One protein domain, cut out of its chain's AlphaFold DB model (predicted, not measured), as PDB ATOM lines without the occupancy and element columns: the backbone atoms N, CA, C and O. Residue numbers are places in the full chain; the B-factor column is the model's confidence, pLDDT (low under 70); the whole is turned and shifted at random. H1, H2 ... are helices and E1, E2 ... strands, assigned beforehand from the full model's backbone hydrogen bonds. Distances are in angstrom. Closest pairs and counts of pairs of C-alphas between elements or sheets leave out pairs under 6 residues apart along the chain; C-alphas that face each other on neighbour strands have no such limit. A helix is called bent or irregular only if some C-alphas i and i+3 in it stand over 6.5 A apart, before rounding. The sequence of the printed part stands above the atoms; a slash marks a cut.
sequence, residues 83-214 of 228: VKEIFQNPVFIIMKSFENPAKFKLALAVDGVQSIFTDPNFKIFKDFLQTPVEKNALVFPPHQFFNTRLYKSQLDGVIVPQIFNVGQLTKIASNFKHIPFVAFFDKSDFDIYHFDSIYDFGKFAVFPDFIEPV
ATOM      1  N   VAL A  83     146.664 158.839 217.421       63.72
ATOM      2  CA  VAL A  83     146.490 159.964 216.489       63.72
ATOM      3  C   VAL A  83     147.121 161.253 217.025       63.72
ATOM      4  O   VAL A  83     147.568 162.070 216.245       63.72
ATOM      5  N   LYS A  84     147.251 161.430 218.346       66.69
ATOM      6  CA  LYS A  84     147.965 162.572 218.944       66.69
ATOM      7  C   LYS A  84     149.470 162.587 218.652       66.69
ATOM      8  O   LYS A  84     150.049 163.661 218.530       66.69
ATOM      9  N   GLU A  85     150.101 161.426 218.532       72.88
ATOM     10  CA  GLU A  85     151.543 161.299 218.330       72.88
ATOM     11  C   GLU A  85     151.977 161.791 216.949       72.88
ATOM     12  O   GLU A  85     153.035 162.399 216.838       72.88
ATOM     13  N   ILE A  86     151.150 161.638 215.909       81.50
ATOM     14  CA  ILE A  86     151.495 162.106 214.551       81.50
ATOM     15  C   ILE A  86     151.620 163.637 214.468       81.50
ATOM     16  O   ILE A  86     152.270 164.163 213.568       81.50
ATOM     17  N   PHE A  87     150.999 164.366 215.400       81.62
ATOM     18  CA  PHE A  87     151.060 165.826 215.442       81.62
ATOM     19  C   PHE A  87     152.341 166.356 216.076       81.62
ATOM     20  O   PHE A  87     152.663 167.517 215.848       81.62
ATOM     21  N   GLN A  88     153.040 165.538 216.867       81.00
ATOM     22  CA  GLN A  88     154.168 165.973 217.700       81.00
ATOM     23  C   GLN A  88     155.461 165.193 217.433       81.00
ATOM     24  O   GLN A  88     156.541 165.669 217.768       81.00
ATOM     25  N   ASN A  89     155.366 164.003 216.838       84.50
ATOM     26  CA  ASN A  89     156.504 163.150 216.517       84.50
ATOM     27  C   ASN A  89     156.837 163.206 215.023       84.50
ATOM     28  O   ASN A  89     155.962 163.530 214.223       84.50
ATOM     29  N   PRO A  90     158.069 162.838 214.621       88.31
ATOM     30  CA  PRO A  90     158.449 162.811 213.219       88.31
ATOM     31  C   PRO A  90     157.472 162.000 212.365       88.31
ATOM     32  O   PRO A  90     157.134 160.872 212.726       88.31
ATOM     33  N   VAL A  91     157.083 162.543 211.212       90.19
ATOM     34  CA  VAL A  91     156.235 161.863 210.223       90.19
ATOM     35  C   VAL A  91     156.712 162.126 208.798       90.19
ATOM     36  O   VAL A  91     157.305 163.166 208.489       90.19
ATOM     37  N   PHE A  92     156.412 161.193 207.901       90.94
ATOM     38  CA  PHE A  92     156.518 161.407 206.463       90.94
ATOM     39  C   PHE A  92     155.172 161.847 205.907       90.94
ATOM     40  O   PHE A  92     154.201 161.106 205.995       90.94
ATOM     41  N   ILE A  93     155.106 163.023 205.299       91.94
ATOM     42  CA  ILE A  93     153.869 163.554 204.734       91.94
ATOM     43  C   ILE A  93     153.867 163.339 203.227       91.94
ATOM     44  O   ILE A  93     154.827 163.690 202.549       91.94
ATOM     45  N   ILE A  94     152.796 162.771 202.690       90.94
ATOM     46  CA  ILE A  94     152.633 162.523 201.257       90.94
ATOM     47  C   ILE A  94     151.457 163.349 200.750       90.94
ATOM     48  O   ILE A  94     150.402 163.383 201.377       90.94
ATOM     49  N   MET A  95     151.619 163.980 199.590       90.38
ATOM     50  CA  MET A  95     150.501 164.546 198.834       90.38
ATOM     51  C   MET A  95     150.746 164.429 197.334       90.38
ATOM     52  O   MET A  95     151.888 164.298 196.884       90.38
ATOM     53  N   LYS A  96     149.679 164.516 196.542       88.06
ATOM     54  CA  LYS A  96     149.767 164.599 195.079       88.06
ATOM     55  C   LYS A  96     150.516 165.861 194.660       88.06
ATOM     56  O   LYS A  96     150.312 166.929 195.231       88.06
ATOM     57  N   SER A  97     151.414 165.748 193.682       84.50
ATOM     58  CA  SER A  97     152.114 166.925 193.172       84.50
ATOM     59  C   SER A  97     151.174 167.767 192.313       84.50
ATOM     60  O   SER A  97     150.560 167.265 191.373       84.50
ATOM     61  N   PHE A  98     151.115 169.067 192.602       83.19
ATOM     62  CA  PHE A  98     150.425 170.042 191.758       83.19
ATOM     63  C   PHE A  98     151.107 170.239 190.402       83.19
ATOM     64  O   PHE A  98     150.436 170.461 189.401       83.19
ATOM     65  N   GLU A  99     152.440 170.154 190.368       84.38
ATOM     66  CA  GLU A  99     153.228 170.307 189.140       84.38
ATOM     67  C   GLU A  99     153.103 169.072 188.243       84.38
ATOM     68  O   GLU A  99     153.109 169.180 187.017       84.38
ATOM     69  N   ASN A 100     152.978 167.889 188.852       82.75
ATOM     70  CA  ASN A 100     152.840 166.632 188.133       82.75
ATOM     71  C   ASN A 100     151.804 165.712 188.803       82.75
ATOM     72  O   ASN A 100     152.167 164.917 189.671       82.75
ATOM     73  N   PRO A 101     150.532 165.749 188.365       81.00
ATOM     74  CA  PRO A 101     149.445 164.987 188.984       81.00
ATOM     75  C   PRO A 101     149.636 163.463 189.006       81.00
ATOM     76  O   PRO A 101     148.940 162.777 189.750       81.00
ATOM     77  N   ALA A 102     150.555 162.912 188.204       79.00
ATOM     78  CA  ALA A 102     150.893 161.486 188.215       79.00
ATOM     79  C   ALA A 102     151.925 161.109 189.300       79.00
ATOM     80  O   ALA A 102     152.257 159.931 189.460       79.00
ATOM     81  N   LYS A 103     152.462 162.098 190.019       85.25
ATOM     82  CA  LYS A 103     153.527 161.949 191.010       85.25
ATOM     83  C   LYS A 103     153.104 162.450 192.387       85.25
ATOM     84  O   LYS A 103     152.155 163.220 192.528       85.25
ATOM     85  N   PHE A 104     153.878 162.065 193.396       86.75
ATOM     86  CA  PHE A 104     153.705 162.523 194.772       86.75
ATOM     87  C   PHE A 104     154.862 163.403 195.235       86.75
ATOM     88  O   PHE A 104     156.018 163.170 194.880       86.75
ATOM     89  N   LYS A 105     154.560 164.398 196.066       89.81
ATOM     90  CA  LYS A 105     155.556 165.092 196.882       89.81
ATOM     91  C   LYS A 105     155.601 164.430 198.255       89.81
ATOM     92  O   LYS A 105     154.562 164.128 198.843       89.81
ATOM     93  N   LEU A 106     156.814 164.206 198.739       90.31
ATOM     94  CA  LEU A 106     157.088 163.685 200.072       90.31
ATOM     95  C   LEU A 106     157.680 164.815 200.915       90.31
ATOM     96  O   LEU A 106     158.596 165.493 200.459       90.31
ATOM     97  N   ALA A 107     157.206 165.005 202.136       91.44
ATOM     98  CA  ALA A 107     157.831 165.870 203.123       91.44
ATOM     99  C   ALA A 107     158.250 165.080 204.354       91.44
ATOM    100  O   ALA A 107     157.603 164.113 204.746       91.44
ATOM    101  N   LEU A 108     159.341 165.512 204.968       92.00
ATOM    102  CA  LEU A 108     159.814 164.990 206.239       92.00
ATOM    103  C   LEU A 108     159.534 166.015 207.334       92.00
ATOM    104  O   LEU A 108     160.288 166.968 207.504       92.00
ATOM    105  N   ALA A 109     158.461 165.811 208.083       91.12
ATOM    106  CA  ALA A 109     158.055 166.696 209.161       91.12
ATOM    107  C   ALA A 109     158.636 166.191 210.484       91.12
ATOM    108  O   ALA A 109     158.081 165.292 211.111       91.12
ATOM    109  N   VAL A 110     159.787 166.739 210.887       87.88
ATOM    110  CA  VAL A 110     160.532 166.284 212.079       87.88
ATOM    111  C   VAL A 110     159.751 166.522 213.374       87.88
ATOM    112  O   VAL A 110     159.834 165.701 214.281       87.88
ATOM    113  N   ASP A 111     158.951 167.586 213.422       87.69
ATOM    114  CA  ASP A 111     158.135 167.965 214.583       87.69
ATOM    115  C   ASP A 111     156.643 167.622 214.379       87.69
ATOM    116  O   ASP A 111     155.758 168.247 214.957       87.69
ATOM    117  N   GLY A 112     156.355 166.648 213.509       88.88
ATOM    118  CA  GLY A 112     155.002 166.165 213.232       88.88
ATOM    119  C   GLY A 112     154.189 167.020 212.269       88.88
ATOM    120  O   GLY A 112     154.649 168.038 211.745       88.88
ATOM    121  N   VAL A 113     152.955 166.584 212.002       88.50
ATOM    122  CA  VAL A 113     152.049 167.189 211.002       88.50
ATOM    123  C   VAL A 113     151.837 168.689 211.239       88.50
ATOM    124  O   VAL A 113     151.712 169.455 210.283       88.50
ATOM    125  N   GLN A 114     151.865 169.134 212.497       86.06
ATOM    126  CA  GLN A 114     151.665 170.536 212.858       86.06
ATOM    127  C   GLN A 114     152.720 171.468 212.238       86.06
ATOM    128  O   GLN A 114     152.430 172.634 211.958       86.06
ATOM    129  N   SER A 115     153.915 170.944 211.948       90.69
ATOM    130  CA  SER A 115     154.992 171.713 211.318       90.69
ATOM    131  C   SER A 115     154.632 172.260 209.931       90.69
ATOM    132  O   SER A 115     155.251 173.231 209.498       90.69
ATOM    133  N   ILE A 116     153.598 171.727 209.258       90.94
ATOM    134  CA  ILE A 116     153.092 172.264 207.982       90.94
ATOM    135  C   ILE A 116     152.751 173.761 208.081       90.94
ATOM    136  O   ILE A 116     152.955 174.502 207.119       90.94
ATOM    137  N   PHE A 117     152.243 174.222 209.228       87.56
ATOM    138  CA  PHE A 117     151.817 175.619 209.396       87.56
ATOM    139  C   PHE A 117     152.931 176.541 209.868       87.56
ATOM    140  O   PHE A 117     152.811 177.756 209.700       87.56
ATOM    141  N   THR A 118     153.989 175.977 210.450       88.81
ATOM    142  CA  THR A 118     155.082 176.737 211.058       88.81
ATOM    143  C   THR A 118     156.322 176.802 210.172       88.81
ATOM    144  O   THR A 118     157.051 177.788 210.254       88.81
ATOM    145  N   ASP A 119     156.580 175.790 209.334       91.06
ATOM    146  CA  ASP A 119     157.762 175.746 208.465       91.06
ATOM    147  C   ASP A 119     157.474 176.340 207.066       91.06
ATOM    148  O   ASP A 119     156.591 175.849 206.352       91.06
ATOM    149  N   PRO A 120     158.235 177.358 206.615       90.81
ATOM    150  CA  PRO A 120     158.053 177.966 205.296       90.81
ATOM    151  C   PRO A 120     158.221 177.005 204.110       90.81
ATOM    152  O   PRO A 120     157.553 177.181 203.087       90.81
ATOM    153  N   ASN A 121     159.070 175.976 204.215       91.88
ATOM    154  CA  ASN A 121     159.275 174.998 203.139       91.88
ATOM    155  C   ASN A 121     158.036 174.123 202.917       91.88
ATOM    156  O   ASN A 121     157.859 173.566 201.831       91.88
ATOM    157  N   PHE A 122     157.147 174.026 203.909       92.94
ATOM    158  CA  PHE A 122     155.896 173.277 203.810       92.94
ATOM    159  C   PHE A 122     154.720 174.113 203.302       92.94
ATOM    160  O   PHE A 122     153.597 173.606 203.252       92.94
ATOM    161  N   LYS A 123     154.966 175.339 202.814       91.19
ATOM    162  CA  LYS A 123     153.937 176.217 202.230       91.19
ATOM    163  C   LYS A 123     153.026 175.492 201.238       91.19
ATOM    164  O   LYS A 123     151.821 175.670 201.284       91.19
ATOM    165  N   ILE A 124     153.574 174.635 200.379       91.19
ATOM    166  CA  ILE A 124     152.782 173.897 199.387       91.19
ATOM    167  C   ILE A 124     151.785 172.905 200.015       91.19
ATOM    168  O   ILE A 124     150.685 172.740 199.495       91.19
ATOM    169  N   PHE A 125     152.128 172.283 201.148       91.25
ATOM    170  CA  PHE A 125     151.202 171.430 201.902       91.25
ATOM    171  C   PHE A 125     150.153 172.278 202.622       91.25
ATOM    172  O   PHE A 125     148.976 171.926 202.617       91.25
ATOM    173  N   LYS A 126     150.558 173.420 203.193       90.88
ATOM    174  CA  LYS A 126     149.636 174.377 203.817       90.88
ATOM    175  C   LYS A 126     148.603 174.879 202.809       90.88
ATOM    176  O   LYS A 126     147.407 174.772 203.062       90.88
ATOM    177  N   ASP A 127     149.061 175.351 201.652       90.81
ATOM    178  CA  ASP A 127     148.210 175.857 200.575       90.81
ATOM    179  C   ASP A 127     147.222 174.775 200.103       90.81
ATOM    180  O   ASP A 127     146.041 175.063 199.934       90.81
ATOM    181  N   PHE A 128     147.674 173.520 199.950       89.69
ATOM    182  CA  PHE A 128     146.810 172.384 199.605       89.69
ATOM    183  C   PHE A 128     145.693 172.165 200.624       89.69
ATOM    184  O   PHE A 128     144.522 172.055 200.254       89.69
ATOM    185  N   LEU A 129     146.046 172.102 201.904       86.94
ATOM    186  CA  LEU A 129     145.104 171.810 202.980       86.94
ATOM    187  C   LEU A 129     144.093 172.939 203.200       86.94
ATOM    188  O   LEU A 129     142.971 172.674 203.615       86.94
ATOM    189  N   GLN A 130     144.466 174.178 202.877       86.12
ATOM    190  CA  GLN A 130     143.592 175.350 202.957       86.12
ATOM    191  C   GLN A 130     142.664 175.521 201.742       86.12
ATOM    192  O   GLN A 130     141.838 176.437 201.724       86.12
ATOM    193  N   THR A 131     142.774 174.674 200.715       84.94
ATOM    194  CA  THR A 131     141.822 174.704 199.596       84.94
ATOM    195  C   THR A 131     140.417 174.285 200.056       84.94
ATOM    196  O   THR A 131     140.285 173.444 200.942       84.94
ATOM    197  N   PRO A 132     139.339 174.803 199.436       78.00
ATOM    198  CA  PRO A 132     137.962 174.544 199.881       78.00
ATOM    199  C   PRO A 132     137.462 173.113 199.604       78.00
ATOM    200  O   PRO A 132     136.302 172.804 199.862       78.00
ATOM    201  N   VAL A 133     138.300 172.246 199.032       79.88
ATOM    202  CA  VAL A 133     137.947 170.864 198.691       79.88
ATOM    203  C   VAL A 133     138.151 169.970 199.914       79.88
ATOM    204  O   VAL A 133     139.179 170.062 200.579       79.88
ATOM    205  N   GLU A 134     137.199 169.078 200.187       75.75
ATOM    206  CA  GLU A 134     137.282 168.111 201.289       75.75
ATOM    207  C   GLU A 134     138.531 167.221 201.159       75.75
ATOM    208  O   GLU A 134     138.813 166.670 200.086       75.75
ATOM    209  N   LYS A 135     139.280 167.093 202.261       78.44
ATOM    210  CA  LYS A 135     140.531 166.334 202.347       78.44
ATOM    211  C   LYS A 135     140.355 165.112 203.232       78.44
ATOM    212  O   LYS A 135     139.809 165.220 204.327       78.44
ATOM    213  N   ASN A 136     140.917 163.996 202.792       75.62
ATOM    214  CA  ASN A 136     141.107 162.808 203.612       75.62
ATOM    215  C   ASN A 136     142.592 162.664 203.930       75.62
ATOM    216  O   ASN A 136     143.435 163.002 203.092       75.62
ATOM    217  N   ALA A 137     142.918 162.137 205.109       78.69
ATOM    218  CA  ALA A 137     144.281 161.715 205.383       78.69
ATOM    219  C   ALA A 137     144.342 160.273 205.861       78.69
ATOM    220  O   ALA A 137     143.528 159.815 206.653       78.69
ATOM    221  N   LEU A 138     145.353 159.574 205.370       76.94
ATOM    222  CA  LEU A 138     145.646 158.200 205.723       76.94
ATOM    223  C   LEU A 138     146.904 158.168 206.551       76.94
ATOM    224  O   LEU A 138     147.930 158.706 206.135       76.94
ATOM    225  N   VAL A 139     146.834 157.494 207.689       78.44
ATOM    226  CA  VAL A 139     147.997 157.263 208.532       78.44
ATOM    227  C   VAL A 139     148.343 155.792 208.452       78.44
ATOM    228  O   VAL A 139     147.493 154.934 208.667       78.44
ATOM    229  N   PHE A 140     149.587 155.478 208.125       75.69
ATOM    230  CA  PHE A 140     150.015 154.089 208.063       75.69
ATOM    231  C   PHE A 140     151.500 153.940 208.392       75.69
ATOM    232  O   PHE A 140     152.313 154.822 208.105       75.69
ATOM    233  N   PRO A 141     151.890 152.820 209.017       76.56
ATOM    234  CA  PRO A 141     153.286 152.544 209.307       76.56
ATOM    235  C   PRO A 141     154.072 152.240 208.016       76.56
ATOM    236  O   PRO A 141     153.496 151.761 207.035       76.56
ATOM    237  N   PRO A 142     155.408 152.417 208.010       78.50
ATOM    238  CA  PRO A 142     156.250 152.195 206.829       78.50
ATOM    239  C   PRO A 142     156.073 150.841 206.145       78.50
ATOM    240  O   PRO A 142     156.175 150.747 204.926       78.50
ATOM    241  N   HIS A 143     155.791 149.785 206.910       74.38
ATOM    242  CA  HIS A 143     155.628 148.451 206.343       74.38
ATOM    243  C   HIS A 143     154.365 148.304 205.480       74.38
ATOM    244  O   HIS A 143     154.327 147.472 204.580       74.38
ATOM    245  N   GLN A 144     153.358 149.153 205.679       70.56
ATOM    246  CA  GLN A 144     152.159 149.168 204.841       70.56
ATOM    247  C   GLN A 144     152.329 150.023 203.584       70.56
ATOM    248  O   GLN A 144     151.504 149.920 202.681       70.56
ATOM    249  N   PHE A 145     153.416 150.801 203.461       72.69
ATOM    250  CA  PHE A 145     153.662 151.651 202.292       72.69
ATOM    251  C   PHE A 145     153.616 150.852 200.974       72.69
ATOM    252  O   PHE A 145     152.996 151.288 200.005       72.69
ATOM    253  N   PHE A 146     154.191 149.645 200.954       63.00
ATOM    254  CA  PHE A 146     154.198 148.758 199.780       63.00
ATOM    255  C   PHE A 146     152.857 148.073 199.492       63.00
ATOM    256  O   PHE A 146     152.667 147.559 198.394       63.00
ATOM    257  N   ASN A 147     151.925 148.088 200.444       57.91
ATOM    258  CA  ASN A 147     150.562 147.592 200.239       57.91
ATOM    259  C   ASN A 147     149.642 148.693 199.693       57.91
ATOM    260  O   ASN A 147     148.575 148.407 199.159       57.91
ATOM    261  N   THR A 148     150.065 149.955 199.777       63.09
ATOM    262  CA  THR A 148     149.333 151.084 199.197       63.09
ATOM    263  C   THR A 148     149.555 151.150 197.686       63.09
ATOM    264  O   THR A 148     150.625 150.810 197.199       63.09
ATOM    265  N   ARG A 149     148.624 151.693 196.892       67.12
ATOM    266  CA  ARG A 149     148.912 151.956 195.462       67.12
ATOM    267  C   ARG A 149     149.985 153.040 195.244       67.12
ATOM    268  O   ARG A 149     150.400 153.250 194.105       67.12
ATOM    269  N   LEU A 150     150.468 153.686 196.312       68.81
ATOM    270  CA  LEU A 150     151.433 154.786 196.268       68.81
ATOM    271  C   LEU A 150     152.838 154.328 195.876       68.81
ATOM    272  O   LEU A 150     153.557 155.103 195.254       68.81
ATOM    273  N   TYR A 151     153.235 153.082 196.168       68.56
ATOM    274  CA  TYR A 151     154.586 152.608 195.824       68.56
ATOM    275  C   TYR A 151     154.837 152.551 194.310       68.56
ATOM    276  O   TYR A 151     155.987 152.576 193.874       68.56
ATOM    277  N   LYS A 152     153.773 152.452 193.498       69.19
ATOM    278  CA  LYS A 152     153.866 152.455 192.028       69.19
ATOM    279  C   LYS A 152     154.058 153.859 191.461       69.19
ATOM    280  O   LYS A 152     154.411 154.007 190.292       69.19
ATOM    281  N   SER A 153     153.796 154.881 192.265       73.88
ATOM    282  CA  SER A 153     153.858 156.266 191.840       73.88
ATOM    283  C   SER A 153     155.257 156.829 192.029       73.88
ATOM    284  O   SER A 153     155.963 156.526 192.990       73.88
ATOM    285  N   GLN A 154     155.672 157.668 191.087       79.75
ATOM    286  CA  GLN A 154     156.971 158.324 191.165       79.75
ATOM    287  C   GLN A 154     156.922 159.489 192.153       79.75
ATOM    288  O   GLN A 154     155.900 160.165 192.290       79.75
ATOM    289  N   LEU A 155     158.055 159.754 192.802       82.31
ATOM    290  CA  LEU A 155     158.231 160.969 193.584       82.31
ATOM    291  C   LEU A 155     158.613 162.126 192.662       82.31
ATOM    292  O   LEU A 155     159.471 162.000 191.787       82.31
ATOM    293  N   ASP A 156     157.954 163.253 192.867       81.31
ATOM    294  CA  ASP A 156     158.259 164.521 192.215       81.31
ATOM    295  C   ASP A 156     159.384 165.266 192.942       81.31
ATOM    296  O   ASP A 156     160.198 165.948 192.329       81.31
ATOM    297  N   GLY A 157     159.470 165.080 194.260       82.88
ATOM    298  CA  GLY A 157     160.516 165.657 195.089       82.88
ATOM    299  C   GLY A 157     160.348 165.304 196.562       82.88
ATOM    300  O   GLY A 157     159.306 164.789 196.980       82.88
ATOM    301  N   VAL A 158     161.395 165.601 197.333       87.31
ATOM    302  CA  VAL A 158     161.407 165.486 198.794       87.31
ATOM    303  C   VAL A 158     161.614 166.874 199.385       87.31
ATOM    304  O   VAL A 158     162.562 167.566 199.018       87.31
ATOM    305  N   ILE A 159     160.732 167.273 200.294       88.44
ATOM    306  CA  ILE A 159     160.780 168.553 200.995       88.44
ATOM    307  C   ILE A 159     161.227 168.289 202.433       88.44
ATOM    308  O   ILE A 159     160.672 167.446 203.136       88.44
ATOM    309  N   VAL A 160     162.255 169.010 202.866       89.75
ATOM    310  CA  VAL A 160     162.776 168.954 204.236       89.75
ATOM    311  C   VAL A 160     162.554 170.303 204.928       89.75
ATOM    312  O   VAL A 160     162.437 171.317 204.228       89.75
ATOM    313  N   PRO A 161     162.500 170.338 206.272       88.12
ATOM    314  CA  PRO A 161     162.350 171.576 207.028       88.12
ATOM    315  C   PRO A 161     163.439 172.587 206.671       88.12
ATOM    316  O   PRO A 161     164.557 172.197 206.313       88.12
ATOM    317  N   GLN A 162     163.144 173.882 206.788       84.62
ATOM    318  CA  GLN A 162     164.131 174.933 206.504       84.62
ATOM    319  C   GLN A 162     165.362 174.799 207.408       84.62
ATOM    320  O   GLN A 162     166.497 175.002 206.975       84.62
ATOM    321  N   ILE A 163     165.130 174.414 208.661       83.38
ATOM    322  CA  ILE A 163     166.169 174.149 209.648       83.38
ATOM    323  C   ILE A 163     166.300 172.633 209.786       83.38
ATOM    324  O   ILE A 163     165.732 172.018 210.685       83.38
ATOM    325  N   PHE A 164     167.051 172.027 208.867       83.75
ATOM    326  CA  PHE A 164     167.356 170.599 208.895       83.75
ATOM    327  C   PHE A 164     168.846 170.370 209.144       83.75
ATOM    328  O   PHE A 164     169.695 170.815 208.370       83.75
ATOM    329  N   ASN A 165     169.180 169.674 210.230       83.62
ATOM    330  CA  ASN A 165     170.561 169.359 210.588       83.62
ATOM    331  C   ASN A 165     170.875 167.858 210.480       83.62
ATOM    332  O   ASN A 165     169.999 166.994 210.501       83.62
ATOM    333  N   VAL A 166     172.170 167.539 210.398       78.56
ATOM    334  CA  VAL A 166     172.660 166.156 210.252       78.56
ATOM    335  C   VAL A 166     172.231 165.267 211.426       78.56
ATOM    336  O   VAL A 166     171.936 164.093 211.226       78.56
ATOM    337  N   GLY A 167     172.128 165.817 212.641       77.81
ATOM    338  CA  GLY A 167     171.668 165.065 213.810       77.81
ATOM    339  C   GLY A 167     170.219 164.587 213.680       77.81
ATOM    340  O   GLY A 167     169.909 163.454 214.048       77.81
ATOM    341  N   GLN A 168     169.336 165.413 213.111       76.12
ATOM    342  CA  GLN A 168     167.959 165.022 212.790       76.12
ATOM    343  C   GLN A 168     167.936 163.930 211.717       76.12
ATOM    344  O   GLN A 168     167.221 162.943 211.880       76.12
ATOM    345  N   LEU A 169     168.775 164.041 210.680       77.06
ATOM    346  CA  LEU A 169     168.903 162.994 209.664       77.06
ATOM    347  C   LEU A 169     169.303 161.647 210.277       77.06
ATOM    348  O   LEU A 169     168.703 160.627 209.946       77.06
ATOM    349  N   THR A 170     170.273 161.629 211.194       74.50
ATOM    350  CA  THR A 170     170.702 160.393 211.865       74.50
ATOM    351  C   THR A 170     169.580 159.779 212.702       74.50
ATOM    352  O   THR A 170     169.374 158.570 212.624       74.50
ATOM    353  N   LYS A 171     168.816 160.594 213.445       71.00
ATOM    354  CA  LYS A 171     167.652 160.128 214.223       71.00
ATOM    355  C   LYS A 171     166.568 159.522 213.333       71.00
ATOM    356  O   LYS A 171     165.975 158.502 213.672       71.00
ATOM    357  N   ILE A 172     166.318 160.139 212.182       80.81
ATOM    358  CA  ILE A 172     165.334 159.651 211.213       80.81
ATOM    359  C   ILE A 172     165.819 158.355 210.574       80.81
ATOM    360  O   ILE A 172     165.057 157.399 210.484       80.81
ATOM    361  N   ALA A 173     167.092 158.283 210.188       76.50
ATOM    362  CA  ALA A 173     167.674 157.081 209.605       76.50
ATOM    363  C   ALA A 173     167.668 155.898 210.587       76.50
ATOM    364  O   ALA A 173     167.351 154.779 210.183       76.50
ATOM    365  N   SER A 174     167.965 156.129 211.872       75.81
ATOM    366  CA  SER A 174     167.946 155.070 212.888       75.81
ATOM    367  C   SER A 174     166.532 154.588 213.215       75.81
ATOM    368  O   SER A 174     166.351 153.408 213.505       75.81
ATOM    369  N   ASN A 175     165.533 155.474 213.131       77.06
ATOM    370  CA  ASN A 175     164.154 155.185 213.535       77.06
ATOM    371  C   ASN A 175     163.179 155.060 212.357       77.06
ATOM    372  O   ASN A 175     161.976 154.963 212.580       77.06
ATOM    373  N   PHE A 176     163.668 155.022 211.115       76.69
ATOM    374  CA  PHE A 176     162.845 155.068 209.900       76.69
ATOM    375  C   PHE A 176     161.693 154.056 209.908       76.69
ATOM    376  O   PHE A 176     160.586 154.379 209.498       76.69
ATOM    377  N   LYS A 177     161.932 152.848 210.435       75.50
ATOM    378  CA  LYS A 177     160.934 151.767 210.523       75.50
ATOM    379  C   LYS A 177     159.716 152.106 211.395       75.50
ATOM    380  O   LYS A 177     158.700 151.426 211.282       75.50
ATOM    381  N   HIS A 178     159.824 153.125 212.245       80.81
ATOM    382  CA  HIS A 178     158.811 153.535 213.215       80.81
ATOM    383  C   HIS A 178     158.204 154.912 212.913       80.81
ATOM    384  O   HIS A 178     157.289 155.327 213.612       80.81
ATOM    385  N   ILE A 179     158.695 155.620 211.891       85.81
ATOM    386  CA  ILE A 179     158.169 156.933 211.501       85.81
ATOM    387  C   ILE A 179     156.957 156.708 210.591       85.81
ATOM    388  O   ILE A 179     157.135 156.165 209.501       85.81
ATOM    389  N   PRO A 180     155.733 157.083 210.995       84.94
ATOM    390  CA  PRO A 180     154.551 156.826 210.187       84.94
ATOM    391  C   PRO A 180     154.511 157.726 208.951       84.94
ATOM    392  O   PRO A 180     155.095 158.814 208.907       84.94
ATOM    393  N   PHE A 181     153.773 157.262 207.950       85.88
ATOM    394  CA  PHE A 181     153.386 158.048 206.793       85.88
ATOM    395  C   PHE A 181     151.990 158.627 207.013       85.88
ATOM    396  O   PHE A 181     151.092 157.926 207.476       85.88
ATOM    397  N   VAL A 182     151.820 159.896 206.660       87.31
ATOM    398  CA  VAL A 182     150.551 160.623 206.650       87.31
ATOM    399  C   VAL A 182     150.318 161.107 205.228       87.31
ATOM    400  O   VAL A 182     151.024 161.986 204.740       87.31
ATOM    401  N   ALA A 183     149.364 160.514 204.526       87.06
ATOM    402  CA  ALA A 183     149.090 160.839 203.136       87.06
ATOM    403  C   ALA A 183     147.784 161.626 203.022       87.06
ATOM    404  O   ALA A 183     146.732 161.101 203.371       87.06
ATOM    405  N   PHE A 184     147.855 162.865 202.534       86.44
ATOM    406  CA  PHE A 184     146.697 163.729 202.323       86.44
ATOM    407  C   PHE A 184     146.239 163.681 200.863       86.44
ATOM    408  O   PHE A 184     147.041 163.855 199.940       86.44
ATOM    409  N   PHE A 185     144.935 163.509 200.660       83.00
ATOM    410  CA  PHE A 185     144.304 163.459 199.344       83.00
ATOM    411  C   PHE A 185     143.035 164.296 199.316       83.00
ATOM    412  O   PHE A 185     142.336 164.418 200.322       83.00
ATOM    413  N   ASP A 186     142.699 164.810 198.137       81.75
ATOM    414  CA  ASP A 186     141.321 165.199 197.866       81.75
ATOM    415  C   ASP A 186     140.430 163.957 197.949       81.75
ATOM    416  O   ASP A 186     140.831 162.861 197.542       81.75
ATOM    417  N   LYS A 187     139.201 164.119 198.440       76.06
ATOM    418  CA  LYS A 187     138.236 163.014 198.554       76.06
ATOM    419  C   LYS A 187     138.051 162.231 197.250       76.06
ATOM    420  O   LYS A 187     138.038 161.008 197.261       76.06
ATOM    421  N   SER A 188     137.997 162.926 196.115       77.44
ATOM    422  CA  SER A 188     137.880 162.286 194.801       77.44
ATOM    423  C   SER A 188     139.088 161.418 194.442       77.44
ATOM    424  O   SER A 188     138.927 160.385 193.802       77.44
ATOM    425  N   ASP A 189     140.298 161.825 194.839       75.06
ATOM    426  CA  ASP A 189     141.509 161.032 194.613       75.06
ATOM    427  C   ASP A 189     141.531 159.811 195.536       75.06
ATOM    428  O   ASP A 189     141.884 158.713 195.106       75.06
ATOM    429  N   PHE A 190     141.110 159.983 196.789       69.81
ATOM    430  CA  PHE A 190     141.003 158.896 197.757       69.81
ATOM    431  C   PHE A 190     140.149 157.734 197.228       69.81
ATOM    432  O   PHE A 190     140.586 156.581 197.268       69.81
ATOM    433  N   ASP A 191     138.981 158.051 196.666       66.12
ATOM    434  CA  ASP A 191     138.064 157.060 196.098       66.12
ATOM    435  C   ASP A 191     138.698 156.298 194.918       66.12
ATOM    436  O   ASP A 191     138.512 155.090 194.787       66.12
ATOM    437  N   ILE A 192     139.513 156.969 194.091       70.81
ATOM    438  CA  ILE A 192     140.208 156.366 192.938       70.81
ATOM    439  C   ILE A 192     141.310 155.396 193.383       70.81
ATOM    440  O   ILE A 192     141.523 154.341 192.766       70.81
ATOM    441  N   TYR A 193     142.054 155.751 194.430       68.25
ATOM    442  CA  TYR A 193     143.205 154.963 194.863       68.25
ATOM    443  C   TYR A 193     142.825 153.677 195.599       68.25
ATOM    444  O   TYR A 193     143.697 152.813 195.689       68.25
ATOM    445  N   HIS A 194     141.564 153.505 196.025       63.81
ATOM    446  CA  HIS A 194     141.039 152.282 196.652       63.81
ATOM    447  C   HIS A 194     142.056 151.648 197.610       63.81
ATOM    448  O   HIS A 194     142.691 150.633 197.311       63.81
ATOM    449  N   PHE A 195     142.278 152.324 198.731       65.94
ATOM    450  CA  PHE A 195     143.247 151.916 199.732       65.94
ATOM    451  C   PHE A 195     142.738 150.702 200.520       65.94
ATOM    452  O   PHE A 195     142.131 150.832 201.580       65.94
ATOM    453  N   ASP A 196     142.981 149.509 199.983       54.16
ATOM    454  CA  ASP A 196     142.622 148.249 200.629       54.16
ATOM    455  C   ASP A 196     143.463 148.043 201.902       54.16
ATOM    456  O   ASP A 196     144.692 148.120 201.872       54.16
ATOM    457  N   SER A 197     142.814 147.736 203.028       52.28
ATOM    458  CA  SER A 197     143.468 147.430 204.319       52.28
ATOM    459  C   SER A 197     144.312 148.558 204.937       52.28
ATOM    460  O   SER A 197     145.109 148.294 205.840       52.28
ATOM    461  N   ILE A 198     144.136 149.806 204.494       55.53
ATOM    462  CA  ILE A 198     144.695 150.976 205.176       55.53
ATOM    463  C   ILE A 198     143.621 151.531 206.096       55.53
ATOM    464  O   ILE A 198     142.507 151.821 205.666       55.53
ATOM    465  N   TYR A 199     143.958 151.656 207.372       53.84
ATOM    466  CA  TYR A 199     143.070 152.256 208.348       53.84
ATOM    467  C   TYR A 199     142.956 153.747 208.025       53.84
ATOM    468  O   TYR A 199     143.936 154.490 208.085       53.84
ATOM    469  N   ASP A 200     141.756 154.175 207.643       54.06
ATOM    470  CA  ASP A 200     141.380 155.579 207.713       54.06
ATOM    471  C   ASP A 200     141.336 155.944 209.202       54.06
ATOM    472  O   ASP A 200     140.446 155.520 209.939       54.06
ATOM    473  N   PHE A 201     142.380 156.627 209.677       50.59
ATOM    474  CA  PHE A 201     142.537 156.956 211.096       50.59
ATOM    475  C   PHE A 201     141.662 158.137 211.536       50.59
ATOM    476  O   PHE A 201     141.671 158.493 212.716       50.59
ATOM    477  N   GLY A 202     140.878 158.711 210.623       49.44
ATOM    478  CA  GLY A 202     139.885 159.724 210.931       49.44
ATOM    479  C   GLY A 202     140.017 160.960 210.057       49.44
ATOM    480  O   GLY A 202     141.045 161.241 209.439       49.44
ATOM    481  N   LYS A 203     138.942 161.743 210.039       57.03
ATOM    482  CA  LYS A 203     138.932 163.040 209.368       57.03
ATOM    483  C   LYS A 203     139.799 164.020 210.149       57.03
ATOM    484  O   LYS A 203     139.804 164.023 211.378       57.03
ATOM    485  N   PHE A 204     140.495 164.887 209.433       64.88
ATOM    486  CA  PHE A 204     141.253 165.984 210.019       64.88
ATOM    487  C   PHE A 204     140.500 167.286 209.778       64.88
ATOM    488  O   PHE A 204     140.109 167.576 208.648       64.88
ATOM    489  N   ALA A 205     140.293 168.069 210.833       64.94
ATOM    490  CA  ALA A 205     139.813 169.431 210.696       64.94
ATOM    491  C   ALA A 205     141.025 170.322 210.431       64.94
ATOM    492  O   ALA A 205     141.948 170.399 211.242       64.94
ATOM    493  N   VAL A 206     141.032 170.961 209.264       67.31
ATOM    494  CA  VAL A 206     142.070 171.917 208.882       67.31
ATOM    495  C   VAL A 206     141.569 173.321 209.201       67.31
ATOM    496  O   VAL A 206     140.553 173.765 208.668       67.31
ATOM    497  N   PHE A 207     142.309 174.030 210.041       70.75
ATOM    498  CA  PHE A 207     142.120 175.444 210.339       70.75
ATOM    499  C   PHE A 207     143.225 176.267 209.661       70.75
ATOM    500  O   PHE A 207     144.228 175.707 209.213       70.75
ATOM    501  N   PRO A 208     143.091 177.604 209.577       72.19
ATOM    502  CA  PRO A 208     144.110 178.445 208.947       72.19
ATOM    503  C   PRO A 208     145.528 178.236 209.503       72.19
ATOM    504  O   PRO A 208     146.497 178.295 208.742       72.19
ATOM    505  N   ASP A 209     145.639 177.934 210.798       75.06
ATOM    506  CA  ASP A 209     146.917 177.896 211.514       75.06
ATOM    507  C   ASP A 209     147.249 176.536 212.149       75.06
ATOM    508  O   ASP A 209     148.334 176.370 212.706       75.06
ATOM    509  N   PHE A 210     146.344 175.555 212.092       74.19
ATOM    510  CA  PHE A 210     146.570 174.239 212.693       74.19
ATOM    511  C   PHE A 210     145.699 173.143 212.077       74.19
ATOM    512  O   PHE A 210     144.718 173.421 211.388       74.19
ATOM    513  N   ILE A 211     146.051 171.887 212.358       69.50
ATOM    514  CA  ILE A 211     145.207 170.720 212.081       69.50
ATOM    515  C   ILE A 211     144.920 170.028 213.401       69.50
ATOM    516  O   ILE A 211     145.813 169.875 214.233       69.50
ATOM    517  N   GLU A 212     143.695 169.556 213.570       71.38
ATOM    518  CA  GLU A 212     143.331 168.681 214.679       71.38
ATOM    519  C   GLU A 212     142.562 167.458 214.165       71.38
ATOM    520  O   GLU A 212     141.950 167.501 213.090       71.38
ATOM    521  N   PRO A 213     142.596 166.333 214.892       65.88
ATOM    522  CA  PRO A 213     141.774 165.192 214.538       65.88
ATOM    523  C   PRO A 213     140.303 165.496 214.837       65.88
ATOM    524  O   PRO A 213     139.964 165.968 215.923       65.88
ATOM    525  N   VAL A 214     139.411 165.171 213.902       62.84
ATOM    526  CA  VAL A 214     137.970 165.164 214.162       62.84
ATOM    527  C   VAL A 214     137.676 163.940 215.015       62.84
ATOM    528  O   VAL A 214     137.758 162.803 214.553       62.84
TER     529      VAL A 214
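AT A GLANCE: This is residues 83 to 214 of the 228 residues of an uncharacterized protein of Laodelphax striatellus (UniProt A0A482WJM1). A strongly twisted sheet of five strands makes the core, with the helix H2 slanting over one face and the short helix H6 over the opposite face near the E3 edge. The longest helix, H5, lies toward the other end of the longest axis from H6, and a small hairpin, E6 and E7, closes the printed part, with E6 near the E3 edge. The printed part has 132 residues, with six named helices and seven named strands in the order E1 E2 H1 H2 E3 H3 H4 E4 H5 E5 H6 E6 E7, a mixed class of helices and strands. The large sheet is mixed, in the order E3 E5 E1 E2 E4, and E6 and E7 are an antiparallel sheet of two. The whole is compact and rounded, with a radius of gyration of the C-alphas of 13.8 A and spans of 39 by 32 by 30 A.

IN THESE COORDINATES: E1, residues 91 to 96, begins at C-alpha 91 (156.235, 161.863, 210.223) and is 16.7 A long. E2, residues 103 to 109, is 19.3 A long. H1, residues 115 to 118, and H2, residues 120 to 129, follow; H2 is 14.5 A long. E3, residues 135 to 140, is 16.5 A long. H3 has residues 142 to 147, H4 residues 149 to 152 and E4 residues 154 to 159, 14.7 A long. H5, residues 166 to 178, is 19.0 A long and begins at C-alpha 166 (172.660, 166.156, 210.252). E5, residues 181 to 186, is 16.6 A long and is followed at once by H6, residues 187 to 193. E6, residues 204 to 206, and E7, residues 211 to 213, come last; C-alpha 213 is at (141.774, 165.192, 214.538). H2, H3 and H5 are irregular: C-alphas 121 and 124 are 7.6 A apart, 143 and 146 only just too far at 6.7 A, and 174 and 177 8.1 A.

HOW THE PARTS SIT: E1 and E2 are a hairpin, antiparallel, with N 93 and O 107 at 2.8 A. E5 and E1 are parallel, with N 182 and O 92 at 2.8 A. E2 and E4 are parallel, with N 104 and O 154 at 3.0 A. E3 and E5 are antiparallel, with N 138 and O 183 at 2.9 A. E3 and E4 are the edge strands. H2 has a height over the sheet of 9.3 A, is over E1 and only just over E2, with 3 of its C-alphas there, and runs slantwise to the strands, at 51 degrees to E1 on the local plane. H6, at a height over the sheet of 8.3 A, is over E5; H2 and H6 are on opposite faces, three layers with helices on both faces of the sheet. E2, H1 H2 and E3 form a split strand-helix-strand unit, two strands running the same way with E5 and E1 between them; its crossover is right-handed. H1 and H2 touch only at the corner, the closest C-alphas being those of Ile 116 and Phe 122, 5.1 A. H1 and H5 only graze the sheet, and so do H3 and H4, each only just on it with 5 pairs of C-alphas within 10 A. H5 touches H3 with residues 176 to 178 alone, at a steep tilt of 56 degrees; the closest C-alphas are those of Pro 142 and Lys 177, 6.0 A. E6 and E7 are an antiparallel hairpin, with N 205 and O 212 at 2.9 A; the closest C-alphas of E3 and E6 are those of Ala 137 and Phe 204, 7.0 A. Every O i to N i+4 pair is within hydrogen-bond range in H6, against 4 of 6 in H2, 7 of 9 in H5 and 0 of 2 in H3, where 2 of 3 O i to N i+3 pairs are; H1 and H4 are too short for an O i to N i+4 pair.

THE WHOLE: The two C-alphas farthest apart are those of Gly 167 and Ser 188, 38.9 A. The printed part has no cut, and no link is long. The mean pLDDT of the printed part is 78.5, and 28 residues are under 70, among them residues 146 to 152 and 193 to 206.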